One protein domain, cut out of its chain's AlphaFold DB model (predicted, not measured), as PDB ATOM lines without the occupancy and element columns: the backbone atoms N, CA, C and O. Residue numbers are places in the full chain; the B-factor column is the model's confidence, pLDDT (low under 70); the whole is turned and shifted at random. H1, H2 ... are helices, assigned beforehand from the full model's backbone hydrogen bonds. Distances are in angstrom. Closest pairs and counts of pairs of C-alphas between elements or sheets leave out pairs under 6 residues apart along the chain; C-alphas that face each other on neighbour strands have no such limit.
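AT A GLANCE: This is residues 27 to 75 and 90 to 142 of the 448 residues of an uncharacterized protein of Thelohanellus kitauei (UniProt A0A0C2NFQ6). Two long helices, H2 and H4, lie side by side over part of their lengths and run opposite ways, and the short helix H5 packs across both of them, so that the three make a small core. The shorter helices spread out from there: H1 sits at the first end of H2, H3 lies beyond its last end and packs on no helix, H6 crosses H4, and H7 lies out past H6, with residues 133 to 140 sticking out. The printed part has 102 residues with seven named helices, H1 to H7 in chain order, and no named strand; the class is all helix. The whole is only just loose, close to compact, with a radius of gyration of the C-alphas of 15.5 A and spans of 47 by 32 by 21 A.

HOW THE PARTS SIT: Begin with H2, residues 45 to 64, and H4, residues 93 to 108; these two are the hub, touching three helices each. They touch at a shallow tilt of 24 degrees, opposite ways, H2 with residues 55 to 63 alone; the closest C-alphas are those of Leu 62 and Tyr 95, 5.0 A apart. Now look at H5, residues 113 to 120. It touches H2 about perpendicular, at 75 degrees, where residues 52 to 60 of H2 alone take part; the C-alphas of Arg 56 and Leu 120 are the closest, 4.9 A apart. H5 also touches H4 at a steep tilt of 51 degrees, opposite ways, closest at the C-alphas of Arg 103 and Cys 116, 6.0 A. H6, residues 124 to 133, touches residues 96 to 100 of H4 alone, with the C-alphas of Val 96 and Val 126 the closest at 6.6 A; at 71 degrees the two are only just about perpendicular. H1, residues 27 to 34, only just touches H2, with 3 pairs of C-alphas within 8 A, the closest those of Phe 32 and Cys 45 at 5.8 A; the tilt is steep, 46 degrees, opposite ways. H3, residues 69 to 75, touches no helix and is apart from H2 and H4, for instance. H7, residues 138 to 142, is close to H6 but not clearly touching, the closest C-alphas being those of Leu 131 and Ile 142, 7.9 A apart. The helix packing is mostly crossed: of five touching pairs, one is at a shallow tilt. Each O i to N i+4 pair is within hydrogen-bond range in H1 to H6; in H7 it is 0 of 1, and 0 of 2 for O i to N i+3.

IN THESE COORDINATES: Find C-alpha 45 at (11.550, 59.346, 20.581); from there H2 runs 28.8 A to C-alpha 64 at (25.962, 34.587, 23.194). H4 starts at C-alpha 93, (29.566, 34.050, 11.408), and runs 22.9 A. H6 is 14.4 A long. Between H1 and H2, residues 36 to 37 pair with residues 40 to 41, antiparallel. The last helix, H7, ends at C-alpha 142, (41.127, 47.743, 1.357).

THE WHOLE: The two C-alphas farthest apart are those of Lys 33 and Glu 73, 48.5 A. Residues 76 to 89 are not printed, and C-alphas 75 and 90 are 11.8 A apart across this cut. Of the links printed whole, H1 to H2 is short and the others are tight. The mean pLDDT of the printed part is 86.1; residues 67 to 75 and 131 to 142 are under 70.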
ATOM      1  N   CYS A  27      25.725  62.749  18.034       96.06
ATOM      2  CA  CYS A  27      25.163  61.986  16.911       96.06
ATOM      3  C   CYS A  27      23.846  61.273  17.270       96.06
ATOM      4  O   CYS A  27      22.941  61.234  16.442       96.06
ATOM      5  N   LEU A  28      23.710  60.786  18.506       95.12
ATOM      6  CA  LEU A  28      22.478  60.160  18.991       95.12
ATOM      7  C   LEU A  28      21.369  61.182  19.214       95.12
ATOM      8  O   LEU A  28      20.257  60.973  18.748       95.12
ATOM      9  N   ASN A  29      21.686  62.333  19.808       94.38
ATOM     10  CA  ASN A  29      20.730  63.434  19.953       94.38
ATOM     11  C   ASN A  29      20.190  63.883  18.587       94.38
ATOM     12  O   ASN A  29      18.995  64.103  18.426       94.38
ATOM     13  N   LYS A  30      21.056  63.973  17.568       96.38
ATOM     14  CA  LYS A  30      20.640  64.273  16.188       96.38
ATOM     15  C   LYS A  30      19.765  63.173  15.589       96.38
ATOM     16  O   LYS A  30      18.822  63.486  14.872       96.38
ATOM     17  N   PHE A  31      20.059  61.907  15.879       96.44
ATOM     18  CA  PHE A  31      19.225  60.786  15.450       96.44
ATOM     19  C   PHE A  31      17.816  60.867  16.058       96.44
ATOM     20  O   PHE A  31      16.840  60.834  15.311       96.44
ATOM     21  N   PHE A  32      17.714  61.089  17.371       95.38
ATOM     22  CA  PHE A  32      16.432  61.261  18.062       95.38
ATOM     23  C   PHE A  32      15.665  62.507  17.610       95.38
ATOM     24  O   PHE A  32      14.446  62.473  17.564       95.38
ATOM     25  N   LYS A  33      16.346  63.581  17.192       95.06
ATOM     26  CA  LYS A  33      15.682  64.762  16.610       95.06
ATOM     27  C   LYS A  33      15.143  64.529  15.197       95.06
ATOM     28  O   LYS A  33      14.146  65.131  14.824       95.06
ATOM     29  N   ASN A  34      15.807  63.688  14.405       95.44
ATOM     30  CA  ASN A  34      15.416  63.441  13.016       95.44
ATOM     31  C   ASN A  34      14.306  62.388  12.875       95.44
ATOM     32  O   ASN A  34      13.710  62.322  11.805       95.44
ATOM     33  N   LEU A  35      14.078  61.554  13.903       95.12
ATOM     34  CA  LEU A  35      13.021  60.530  13.973       95.12
ATOM     35  C   LEU A  35      12.822  59.756  12.660       95.12
ATOM     36  O   LEU A  35      11.707  59.569  12.186       95.12
ATOM     37  N   LYS A  36      13.917  59.307  12.042       96.88
ATOM     38  CA  LYS A  36      13.877  58.588  10.766       96.88
ATOM     39  C   LYS A  36      14.794  57.379  10.803       96.88
ATOM     40  O   LYS A  36      15.979  57.506  11.106       96.88
ATOM     41  N   TRP A  37      14.251  56.221  10.443       96.81
ATOM     42  CA  TRP A  37      14.979  54.960  10.359       96.81
ATOM     43  C   TRP A  37      14.584  54.206   9.092       96.81
ATOM     44  O   TRP A  37      13.414  53.910   8.887       96.81
ATOM     45  N   MET A  38      15.546  53.900   8.221       94.50
ATOM     46  CA  MET A  38      15.330  53.132   6.983       94.50
ATOM     47  C   MET A  38      14.205  53.692   6.099       94.50
ATOM     48  O   MET A  38      13.371  52.955   5.587       94.50
ATOM     49  N   ASN A  39      14.184  55.015   5.920       94.81
ATOM     50  CA  ASN A  39      13.132  55.755   5.207       94.81
ATOM     51  C   ASN A  39      11.746  55.762   5.868       94.81
ATOM     52  O   ASN A  39      10.826  56.349   5.305       94.81
ATOM     53  N   ILE A  40      11.607  55.210   7.070       95.50
ATOM     54  CA  ILE A  40      10.381  55.259   7.864       95.50
ATOM     55  C   ILE A  40      10.497  56.416   8.855       95.50
ATOM     56  O   ILE A  40      11.488  56.516   9.585       95.50
ATOM     57  N   ASN A  41       9.499  57.301   8.866       97.19
ATOM     58  CA  ASN A  41       9.371  58.326   9.898       97.19
ATOM     59  C   ASN A  41       8.825  57.667  11.168       97.19
ATOM     60  O   ASN A  41       7.777  57.020  11.138       97.19
ATOM     61  N   LEU A  42       9.556  57.825  12.258       97.00
ATOM     62  CA  LEU A  42       9.194  57.352  13.583       97.00
ATOM     63  C   LEU A  42       8.254  58.372  14.221       97.00
ATOM     64  O   LEU A  42       8.417  59.578  14.035       97.00
ATOM     65  N   ARG A  43       7.254  57.893  14.956       96.31
ATOM     66  CA  ARG A  43       6.222  58.745  15.560       96.31
ATOM     67  C   ARG A  43       6.735  59.481  16.786       96.31
ATOM     68  O   ARG A  43       6.233  60.556  17.094       96.31
ATOM     69  N   SER A  44       7.704  58.898  17.489       96.88
ATOM     70  CA  SER A  44       8.196  59.441  18.749       96.88
ATOM     71  C   SER A  44       9.631  59.018  19.069       96.88
ATOM     72  O   SER A  44      10.196  58.103  18.456       96.88
ATOM     73  N   CYS A  45      10.229  59.689  20.056       94.81
ATOM     74  CA  CYS A  45      11.550  59.346  20.581       94.81
ATOM     75  C   CYS A  45      11.577  57.936  21.191       94.81
ATOM     76  O   CYS A  45      12.579  57.233  21.060       94.81
ATOM     77  N   GLU A  46      10.474  57.491  21.795       95.06
ATOM     78  CA  GLU A  46      10.333  56.153  22.379       95.06
ATOM     79  C   GLU A  46      10.407  55.064  21.302       95.06
ATOM     80  O   GLU A  46      11.049  54.034  21.512       95.06
ATOM     81  N   GLU A  47       9.820  55.294  20.120       96.75
ATOM     82  CA  GLU A  47       9.949  54.366  18.988       96.75
ATOM     83  C   GLU A  47      11.402  54.269  18.508       96.75
ATOM     84  O   GLU A  47      11.913  53.170  18.278       96.75
ATOM     85  N   ALA A  48      12.103  55.401  18.413       96.19
ATOM     86  CA  ALA A  48      13.522  55.421  18.064       96.19
ATOM     87  C   ALA A  48      14.380  54.678  19.097       96.19
ATOM     88  O   ALA A  48      15.272  53.912  18.725       96.19
ATOM     89  N   HIS A  49      14.092  54.860  20.388       95.00
ATOM     90  CA  HIS A  49      14.776  54.158  21.470       95.00
ATOM     91  C   HIS A  49      14.545  52.645  21.392       95.00
ATOM     92  O   HIS A  49      15.504  51.874  21.399       95.00
ATOM     93  N   SER A  50      13.288  52.230  21.213       96.06
ATOM     94  CA  SER A  50      12.889  50.828  21.058       96.06
ATOM     95  C   SER A  50      13.612  50.146  19.892       96.06
ATOM     96  O   SER A  50      14.111  49.024  20.026       96.06
ATOM     97  N   ILE A  51      13.782  50.844  18.762       97.31
ATOM     98  CA  ILE A  51      14.573  50.336  17.634       97.31
ATOM     99  C   ILE A  51      16.023  50.095  18.063       97.31
ATOM    100  O   ILE A  51      16.532  48.990  17.869       97.31
ATOM    101  N   LEU A  52      16.695  51.076  18.673       96.88
ATOM    102  CA  LEU A  52      18.091  50.913  19.098       96.88
ATOM    103  C   LEU A  52      18.262  49.800  20.147       96.88
ATOM    104  O   LEU A  52      19.243  49.051  20.090       96.88
ATOM    105  N   GLU A  53      17.310  49.647  21.067       96.19
ATOM    106  CA  GLU A  53      17.285  48.551  22.040       96.19
ATOM    107  C   GLU A  53      17.076  47.183  21.389       96.19
ATOM    108  O   GLU A  53      17.748  46.220  21.769       96.19
ATOM    109  N   SER A  54      16.215  47.084  20.374       97.00
ATOM    110  CA  SER A  54      16.011  45.837  19.631       97.00
ATOM    111  C   SER A  54      17.289  45.399  18.904       97.00
ATOM    112  O   SER A  54      17.683  44.233  18.990       97.00
ATOM    113  N   LEU A  55      18.011  46.344  18.284       97.50
ATOM    114  CA  LEU A  55      19.290  46.074  17.623       97.50
ATOM    115  C   LEU A  55      20.347  45.600  18.624       97.50
ATOM    116  O   LEU A  55      21.077  44.637  18.380       97.50
ATOM    117  N   ARG A  56      20.414  46.263  19.782       96.88
ATOM    118  CA  ARG A  56      21.305  45.877  20.879       96.88
ATOM    119  C   ARG A  56      20.990  44.479  21.401       96.88
ATOM    120  O   ARG A  56      21.910  43.693  21.619       96.88
ATOM    121  N   SER A  57      19.712  44.174  21.595       96.38
ATOM    122  CA  SER A  57      19.257  42.881  22.107       96.38
ATOM    123  C   SER A  57      19.610  41.759  21.139       96.38
ATOM    124  O   SER A  57      20.203  40.766  21.555       96.38
ATOM    125  N   LYS A  58      19.372  41.959  19.835       97.12
ATOM    126  CA  LYS A  58      19.733  40.967  18.818       97.12
ATOM    127  C   LYS A  58      21.245  40.778  18.694       97.12
ATOM    128  O   LYS A  58      21.714  39.648  18.590       97.12
ATOM    129  N   ALA A  59      22.026  41.860  18.767       95.69
ATOM    130  CA  ALA A  59      23.487  41.763  18.811       95.69
ATOM    131  C   ALA A  59      23.962  40.923  20.007       95.69
ATOM    132  O   ALA A  59      24.857  40.090  19.864       95.69
ATOM    133  N   LEU A  60      23.368  41.141  21.187       94.31
ATOM    134  CA  LEU A  60      23.721  40.428  22.411       94.31
ATOM    135  C   LEU A  60      23.344  38.943  22.331       94.31
ATOM    136  O   LEU A  60      24.165  38.100  22.688       94.31
ATOM    137  N   GLU A  61      22.152  38.630  21.824       94.56
ATOM    138  CA  GLU A  61      21.686  37.265  21.555       94.56
ATOM    139  C   GLU A  61      22.687  36.516  20.663       94.56
ATOM    140  O   GLU A  61      23.280  35.530  21.101       94.56
ATOM    141  N   LEU A  62      22.990  37.067  19.483       93.31
ATOM    142  CA  LEU A  62      23.943  36.491  18.528       93.31
ATOM    143  C   LEU A  62      25.363  36.366  19.108       93.31
ATOM    144  O   LEU A  62      26.094  35.437  18.783       93.31
ATOM    145  N   SER A  63      25.778  37.289  19.983       91.56
ATOM    146  CA  SER A  63      27.096  37.217  20.636       91.56
ATOM    147  C   SER A  63      27.206  36.084  21.663       91.56
ATOM    148  O   SER A  63      28.311  35.625  21.969       91.56
ATOM    149  N   ASN A  64      26.066  35.661  22.214       89.88
ATOM    150  CA  ASN A  64      25.962  34.587  23.194       89.88
ATOM    151  C   ASN A  64      25.699  33.225  22.545       89.88
ATOM    152  O   ASN A  64      25.885  32.207  23.221       89.88
ATOM    153  N   GLU A  65      25.317  33.190  21.264       88.75
ATOM    154  CA  GLU A  65      25.246  31.956  20.486       88.75
ATOM    155  C   GLU A  65      26.599  31.244  20.552       88.75
ATOM    156  O   GLU A  65      27.646  31.749  20.134       88.75
ATOM    157  N   ARG A  66      26.589  30.059  21.162       73.69
ATOM    158  CA  ARG A  66      27.765  29.195  21.194       73.69
ATOM    159  C   ARG A  66      27.918  28.569  19.818       73.69
ATOM    160  O   ARG A  66      26.921  28.176  19.223       73.69
ATOM    161  N   PHE A  67      29.164  28.405  19.374       68.06
ATOM    162  CA  PHE A  67      29.454  27.545  18.229       68.06
ATOM    163  C   PHE A  67      28.801  26.193  18.457       68.06
ATOM    164  O   PHE A  67      29.048  25.531  19.473       68.06
ATOM    165  N   THR A  68      27.957  25.804  17.514       65.62
ATOM    166  CA  THR A  68      27.413  24.458  17.518       65.62
ATOM    167  C   THR A  68      28.551  23.481  17.237       65.62
ATOM    168  O   THR A  68      29.532  23.800  16.560       65.62
ATOM    169  N   LYS A  69      28.454  22.268  17.790       61.81
ATOM    170  CA  LYS A  69      29.478  21.232  17.601       61.81
ATOM    171  C   LYS A  69      29.731  20.954  16.110       61.81
ATOM    172  O   LYS A  69      30.880  20.781  15.726       61.81
ATOM    173  N   MET A  70      28.687  21.024  15.278       64.06
ATOM    174  CA  MET A  70      28.782  20.865  13.822       64.06
ATOM    175  C   MET A  70      29.644  21.942  13.149       64.06
ATOM    176  O   MET A  70      30.421  21.618  12.259       64.06
ATOM    177  N   GLU A  71      29.569  23.206  13.576       65.50
ATOM    178  CA  GLU A  71      30.419  24.272  13.020       65.50
ATOM    179  C   GLU A  71      31.893  24.078  13.399       65.50
ATOM    180  O   GLU A  71      32.788  24.328  12.593       65.50
ATOM    181  N   LEU A  72      32.147  23.591  14.618       66.31
ATOM    182  CA  LEU A  72      33.483  23.202  15.075       66.31
ATOM    183  C   LEU A  72      34.030  22.001  14.289       66.31
ATOM    184  O   LEU A  72      35.212  21.978  13.955       66.31
ATOM    185  N   GLU A  73      33.190  21.012  13.995       66.94
ATOM    186  CA  GLU A  73      33.563  19.818  13.230       66.94
ATOM    187  C   GLU A  73      33.813  20.153  11.748       66.94
ATOM    188  O   GLU A  73      34.842  19.757  11.204       66.94
ATOM    189  N   ALA A  74      32.977  20.990  11.125       66.00
ATOM    190  CA  ALA A  74      33.168  21.443   9.745       66.00
ATOM    191  C   ALA A  74      34.494  22.201   9.536       66.00
ATOM    192  O   ALA A  74      35.110  22.094   8.476       66.00
ATOM    193  N   MET A  75      34.966  22.938  10.548       62.84
ATOM    194  CA  MET A  75      36.252  23.645  10.490       62.84
ATOM    195  C   MET A  75      37.471  22.740  10.726       62.84
ATOM    196  O   MET A  75      38.571  23.098  10.309       62.84
ATOM    197  N   GLN A  90      35.098  31.916  19.941       71.25
ATOM    198  CA  GLN A  90      34.998  32.197  18.523       71.25
ATOM    199  C   GLN A  90      33.642  32.881  18.359       71.25
ATOM    200  O   GLN A  90      32.682  32.543  19.051       71.25
ATOM    201  N   LEU A  91      33.594  33.912  17.524       79.50
ATOM    202  CA  LEU A  91      32.364  34.641  17.244       79.50
ATOM    203  C   LEU A  91      31.686  33.977  16.054       79.50
ATOM    204  O   LEU A  91      32.377  33.688  15.075       79.50
ATOM    205  N   THR A  92      30.391  33.691  16.164       86.06
ATOM    206  CA  THR A  92      29.639  33.029  15.093       86.06
ATOM    207  C   THR A  92      29.645  33.912  13.846       86.06
ATOM    208  O   THR A  92      29.690  35.146  13.933       86.06
ATOM    209  N   ASN A  93      29.618  33.295  12.663       85.56
ATOM    210  CA  ASN A  93      29.566  34.050  11.408       85.56
ATOM    211  C   ASN A  93      28.316  34.941  11.348       85.56
ATOM    212  O   ASN A  93      28.408  36.077  10.883       85.56
ATOM    213  N   ASN A  94      27.197  34.469  11.908       89.62
ATOM    214  CA  ASN A  94      25.942  35.211  12.015       89.62
ATOM    215  C   ASN A  94      26.103  36.498  12.828       89.62
ATOM    216  O   ASN A  94      25.714  37.567  12.360       89.62
ATOM    217  N   TYR A  95      26.748  36.431  14.000       92.69
ATOM    218  CA  TYR A  95      27.048  37.628  14.786       92.69
ATOM    219  C   TYR A  95      27.909  38.614  13.996       92.69
ATOM    220  O   TYR A  95      27.597  39.801  13.927       92.69
ATOM    221  N   VAL A  96      28.987  38.137  13.364       90.94
ATOM    222  CA  VAL A  96      29.884  39.009  12.591       90.94
ATOM    223  C   VAL A  96      29.138  39.687  11.439       90.94
ATOM    224  O   VAL A  96      29.296  40.895  11.252       90.94
ATOM    225  N   GLN A  97      28.324  38.940  10.694       91.31
ATOM    226  CA  GLN A  97      27.542  39.458   9.575       91.31
ATOM    227  C   GLN A  97      26.522  40.506  10.043       91.31
ATOM    228  O   GLN A  97      26.513  41.623   9.528       91.31
ATOM    229  N   TYR A  98      25.766  40.192  11.097       95.69
ATOM    230  CA  TYR A  98      24.798  41.104  11.701       95.69
ATOM    231  C   TYR A  98      25.437  42.421  12.157       95.69
ATOM    232  O   TYR A  98      24.908  43.502  11.889       95.69
ATOM    233  N   ILE A  99      26.602  42.353  12.815       95.56
ATOM    234  CA  ILE A  99      27.344  43.543  13.245       95.56
ATOM    235  C   ILE A  99      27.744  44.403  12.044       95.56
ATOM    236  O   ILE A  99      27.642  45.625  12.125       95.56
ATOM    237  N   VAL A 100      28.203  43.805  10.942       93.19
ATOM    238  CA  VAL A 100      28.644  44.545   9.750       93.19
ATOM    239  C   VAL A 100      27.477  45.262   9.078       93.19
ATOM    240  O   VAL A 100      27.571  46.469   8.843       93.19
ATOM    241  N   GLU A 101      26.386  44.546   8.819       94.88
ATOM    242  CA  GLU A 101      25.191  45.086   8.165       94.88
ATOM    243  C   GLU A 101      24.544  46.175   9.021       94.88
ATOM    244  O   GLU A 101      24.379  47.312   8.578       94.88
ATOM    245  N   THR A 102      24.279  45.875  10.294       96.56
ATOM    246  CA  THR A 102      23.620  46.818  11.204       96.56
ATOM    247  C   THR A 102      24.483  48.051  11.457       96.56
ATOM    248  O   THR A 102      23.976  49.170  11.523       96.56
ATOM    249  N   ARG A 103      25.810  47.893  11.548       96.25
ATOM    250  CA  ARG A 103      26.729  49.033  11.655       96.25
ATOM    251  C   ARG A 103      26.652  49.937  10.431       96.25
ATOM    252  O   ARG A 103      26.702  51.153  10.606       96.25
ATOM    253  N   GLN A 104      26.582  49.376   9.223       95.12
ATOM    254  CA  GLN A 104      26.457  50.181   8.008       95.12
ATOM    255  C   GLN A 104      25.152  50.984   8.037       95.12
ATOM    256  O   GLN A 104      25.193  52.204   7.908       95.12
ATOM    257  N   SER A 105      24.043  50.332   8.382       96.12
ATOM    258  CA  SER A 105      22.740  50.977   8.561       96.12
ATOM    259  C   SER A 105      22.777  52.128   9.570       96.12
ATOM    260  O   SER A 105      22.295  53.223   9.289       96.12
ATOM    261  N   LEU A 106      23.399  51.935  10.739       96.69
ATOM    262  CA  LEU A 106      23.548  52.996  11.746       96.69
ATOM    263  C   LEU A 106      24.380  54.179  11.214       96.69
ATOM    264  O   LEU A 106      24.061  55.339  11.484       96.69
ATOM    265  N   LYS A 107      25.433  53.908  10.434       96.19
ATOM    266  CA  LYS A 107      26.270  54.952   9.820       96.19
ATOM    267  C   LYS A 107      25.549  55.750   8.748       96.19
ATOM    268  O   LYS A 107      25.764  56.962   8.660       96.19
ATOM    269  N   ASP A 108      24.691  55.103   7.973       95.88
ATOM    270  CA  ASP A 108      23.871  55.779   6.968       95.88
ATOM    271  C   ASP A 108      22.936  56.806   7.637       95.88
ATOM    272  O   ASP A 108      22.730  57.901   7.109       95.88
ATOM    273  N   HIS A 109      22.533  56.538   8.886       96.88
ATOM    274  CA  HIS A 109      21.795  57.447   9.776       96.88
ATOM    275  C   HIS A 109      22.692  58.394  10.597       96.88
ATOM    276  O   HIS A 109      22.275  58.946  11.612       96.88
ATOM    277  N   LYS A 110      23.932  58.624  10.145       96.62
ATOM    278  CA  LYS A 110      24.896  59.585  10.715       96.62
ATOM    279  C   LYS A 110      25.320  59.301  12.162       96.62
ATOM    280  O   LYS A 110      25.834  60.197  12.835       96.62
ATOM    281  N   LEU A 111      25.185  58.060  12.632       96.00
ATOM    282  CA  LEU A 111      25.740  57.652  13.920       96.00
ATOM    283  C   LEU A 111      27.250  57.421  13.808       96.00
ATOM    284  O   LEU A 111      27.755  56.838  12.845       96.00
ATOM    285  N   CYS A 112      27.994  57.909  14.801       95.44
ATOM    286  CA  CYS A 112      29.440  57.734  14.832       95.44
ATOM    287  C   CYS A 112      29.828  56.292  15.200       95.44
ATOM    288  O   CYS A 112      29.046  55.553  15.796       95.44
ATOM    289  N   GLU A 113      31.075  55.908  14.912       94.44
ATOM    290  CA  GLU A 113      31.586  54.563  15.219       94.44
ATOM    291  C   GLU A 113      31.420  54.188  16.702       94.44
ATOM    292  O   GLU A 113      31.071  53.054  17.018       94.44
ATOM    293  N   GLU A 114      31.643  55.139  17.611       94.06
ATOM    294  CA  GLU A 114      31.527  54.905  19.053       94.06
ATOM    295  C   GLU A 114      30.072  54.656  19.477       94.06
ATOM    296  O   GLU A 114      29.819  53.768  20.289       94.06
ATOM    297  N   ALA A 115      29.107  55.358  18.871       95.38
ATOM    298  CA  ALA A 115      27.689  55.086  19.085       95.38
ATOM    299  C   ALA A 115      27.308  53.698  18.551       95.38
ATOM    300  O   ALA A 115      26.668  52.926  19.261       95.38
ATOM    301  N   CYS A 116      27.779  53.328  17.353       96.38
ATOM    302  CA  CYS A 116      27.559  51.986  16.808       96.38
ATOM    303  C   CYS A 116      28.108  50.892  17.736       96.38
ATOM    304  O   CYS A 116      27.416  49.911  17.989       96.38
ATOM    305  N   LYS A 117      29.334  51.047  18.258       95.06
ATOM    306  CA  LYS A 117      29.929  50.095  19.217       95.06
ATOM    307  C   LYS A 117      29.129  49.992  20.504       95.06
ATOM    308  O   LYS A 117      28.978  48.900  21.036       95.06
ATOM    309  N   MET A 118      28.631  51.116  21.007       94.69
ATOM    310  CA  MET A 118      27.838  51.153  22.229       94.69
ATOM    311  C   MET A 118      26.495  50.433  22.060       94.69
ATOM    312  O   MET A 118      26.149  49.619  22.917       94.69
ATOM    313  N   ILE A 119      25.786  50.697  20.956       96.06
ATOM    314  CA  ILE A 119      24.502  50.061  20.626       96.06
ATOM    315  C   ILE A 119      24.705  48.560  20.405       96.06
ATOM    316  O   ILE A 119      24.070  47.746  21.059       96.06
ATOM    317  N   LEU A 120      25.638  48.181  19.533       96.50
ATOM    318  CA  LEU A 120      25.817  46.794  19.094       96.50
ATOM    319  C   LEU A 120      26.781  45.972  19.974       96.50
ATOM    320  O   LEU A 120      27.029  44.801  19.694       96.50
ATOM    321  N   LYS A 121      27.370  46.585  21.009       94.38
ATOM    322  CA  LYS A 121      28.288  45.974  21.992       94.38
ATOM    323  C   LYS A 121      29.449  45.158  21.392       94.38
ATOM    324  O   LYS A 121      29.935  44.220  22.022       94.38
ATOM    325  N   TYR A 122      29.946  45.516  20.205       94.19
ATOM    326  CA  TYR A 122      31.080  44.822  19.575       94.19
ATOM    327  C   TYR A 122      32.434  45.460  19.910       94.19
ATOM    328  O   TYR A 122      32.552  46.660  20.159       94.19
ATOM    329  N   SER A 123      33.495  44.647  19.861       91.31
ATOM    330  CA  SER A 123      34.883  45.110  19.995       91.31
ATOM    331  C   SER A 123      35.504  45.464  18.639       91.31
ATOM    332  O   SER A 123      35.139  44.893  17.611       91.31
ATOM    333  N   ASN A 124      36.529  46.326  18.625       88.62
ATOM    334  CA  ASN A 124      37.269  46.681  17.398       88.62
ATOM    335  C   ASN A 124      37.751  45.445  16.615       88.62
ATOM    336  O   ASN A 124      37.804  45.450  15.385       88.62
ATOM    337  N   ASN A 125      38.070  44.363  17.329       87.12
ATOM    338  CA  ASN A 125      38.588  43.132  16.747       87.12
ATOM    339  C   ASN A 125      37.592  42.433  15.815       87.12
ATOM    340  O   ASN A 125      38.039  41.771  14.884       87.12
ATOM    341  N   VAL A 126      36.280  42.578  16.031       87.12
ATOM    342  CA  VAL A 126      35.246  41.942  15.195       87.12
ATOM    343  C   VAL A 126      35.332  42.470  13.765       87.12
ATOM    344  O   VAL A 126      35.529  41.707  12.818       87.12
ATOM    345  N   ILE A 127      35.315  43.797  13.625       84.31
ATOM    346  CA  ILE A 127      35.420  44.481  12.334       84.31
ATOM    347  C   ILE A 127      36.797  44.249  11.712       84.31
ATOM    348  O   ILE A 127      36.894  43.920  10.531       84.31
ATOM    349  N   HIS A 128      37.873  44.351  12.502       79.25
ATOM    350  CA  HIS A 128      39.221  44.092  11.997       79.25
ATOM    351  C   HIS A 128      39.385  42.665  11.479       79.25
ATOM    352  O   HIS A 128      40.050  42.486  10.465       79.25
ATOM    353  N   ARG A 129      38.795  41.653  12.131       76.62
ATOM    354  CA  ARG A 129      38.852  40.265  11.658       76.62
ATOM    355  C   ARG A 129      38.090  40.092  10.351       76.62
ATOM    356  O   ARG A 129      38.683  39.556   9.425       76.62
ATOM    357  N   LYS A 130      36.863  40.604  10.214       74.44
ATOM    358  CA  LYS A 130      36.145  40.535   8.929       74.44
ATOM    359  C   LYS A 130      36.936  41.249   7.828       74.44
ATOM    360  O   LYS A 130      37.318  40.618   6.855       74.44
ATOM    361  N   LEU A 131      37.372  42.492   8.043       65.50
ATOM    362  CA  LEU A 131      38.248  43.194   7.090       65.50
ATOM    363  C   LEU A 131      39.571  42.451   6.823       65.50
ATOM    364  O   LEU A 131      40.182  42.615   5.763       65.50
ATOM    365  N   LYS A 132      40.060  41.647   7.779       66.38
ATOM    366  CA  LYS A 132      41.292  40.867   7.644       66.38
ATOM    367  C   LYS A 132      41.103  39.543   6.891       66.38
ATOM    368  O   LYS A 132      42.069  39.118   6.259       66.38
ATOM    369  N   TYR A 133      39.929  38.923   6.940       60.38
ATOM    370  CA  TYR A 133      39.705  37.543   6.486       60.38
ATOM    371  C   TYR A 133      38.569  37.386   5.458       60.38
ATOM    372  O   TYR A 133      38.411  36.302   4.913       60.38
ATOM    373  N   ASP A 134      37.817  38.445   5.143       58.94
ATOM    374  CA  ASP A 134      36.800  38.423   4.087       58.94
ATOM    375  C   ASP A 134      37.484  38.515   2.715       58.94
ATOM    376  O   ASP A 134      37.842  39.592   2.231       58.94
ATOM    377  N   ASN A 135      37.769  37.353   2.132       52.31
ATOM    378  CA  ASN A 135      38.526  37.232   0.887       52.31
ATOM    379  C   ASN A 135      37.703  37.610  -0.360       52.31
ATOM    380  O   ASN A 135      38.297  37.945  -1.380       52.31
ATOM    381  N   GLY A 136      36.366  37.615  -0.283       53.41
ATOM    382  CA  GLY A 136      35.488  37.760  -1.456       53.41
ATOM    383  C   GLY A 136      35.242  39.188  -1.966       53.41
ATOM    384  O   GLY A 136      34.885  39.361  -3.122       53.41
ATOM    385  N   GLN A 137      35.442  40.225  -1.146       51.81
ATOM    386  CA  GLN A 137      35.037  41.618  -1.464       51.81
ATOM    387  C   GLN A 137      36.215  42.614  -1.419       51.81
ATOM    388  O   GLN A 137      36.058  43.833  -1.330       51.81
ATOM    389  N   ARG A 138      37.445  42.095  -1.412       48.06
ATOM    390  CA  ARG A 138      38.590  42.788  -0.815       48.06
ATOM    391  C   ARG A 138      39.388  43.717  -1.721       48.06
ATOM    392  O   ARG A 138      40.224  44.464  -1.208       48.06
ATOM    393  N   ASN A 139      39.162  43.700  -3.027       47.53
ATOM    394  CA  ASN A 139      40.051  44.433  -3.923       47.53
ATOM    395  C   ASN A 139      39.833  45.952  -3.877       47.53
ATOM    396  O   ASN A 139      40.810  46.682  -3.957       47.53
ATOM    397  N   ASN A 140      38.627  46.451  -3.586       49.47
ATOM    398  CA  ASN A 140      38.358  47.884  -3.786       49.47
ATOM    399  C   ASN A 140      38.438  48.735  -2.504       49.47
ATOM    400  O   ASN A 140      39.011  49.822  -2.513       49.47
ATOM    401  N   ILE A 141      37.924  48.255  -1.366       51.62
ATOM    402  CA  ILE A 141      37.851  49.075  -0.134       51.62
ATOM    403  C   ILE A 141      39.180  49.060   0.636       51.62
ATOM    404  O   ILE A 141      39.573  50.042   1.268       51.62
ATOM    405  N   ILE A 142      39.907  47.942   0.575       48.28
ATOM    406  CA  ILE A 142      41.127  47.743   1.357       48.28
ATOM    407  C   ILE A 142      42.382  48.203   0.607       48.28
ATOM    408  O   ILE A 142      43.337  48.577   1.281       48.28
TER     409      ILE A 142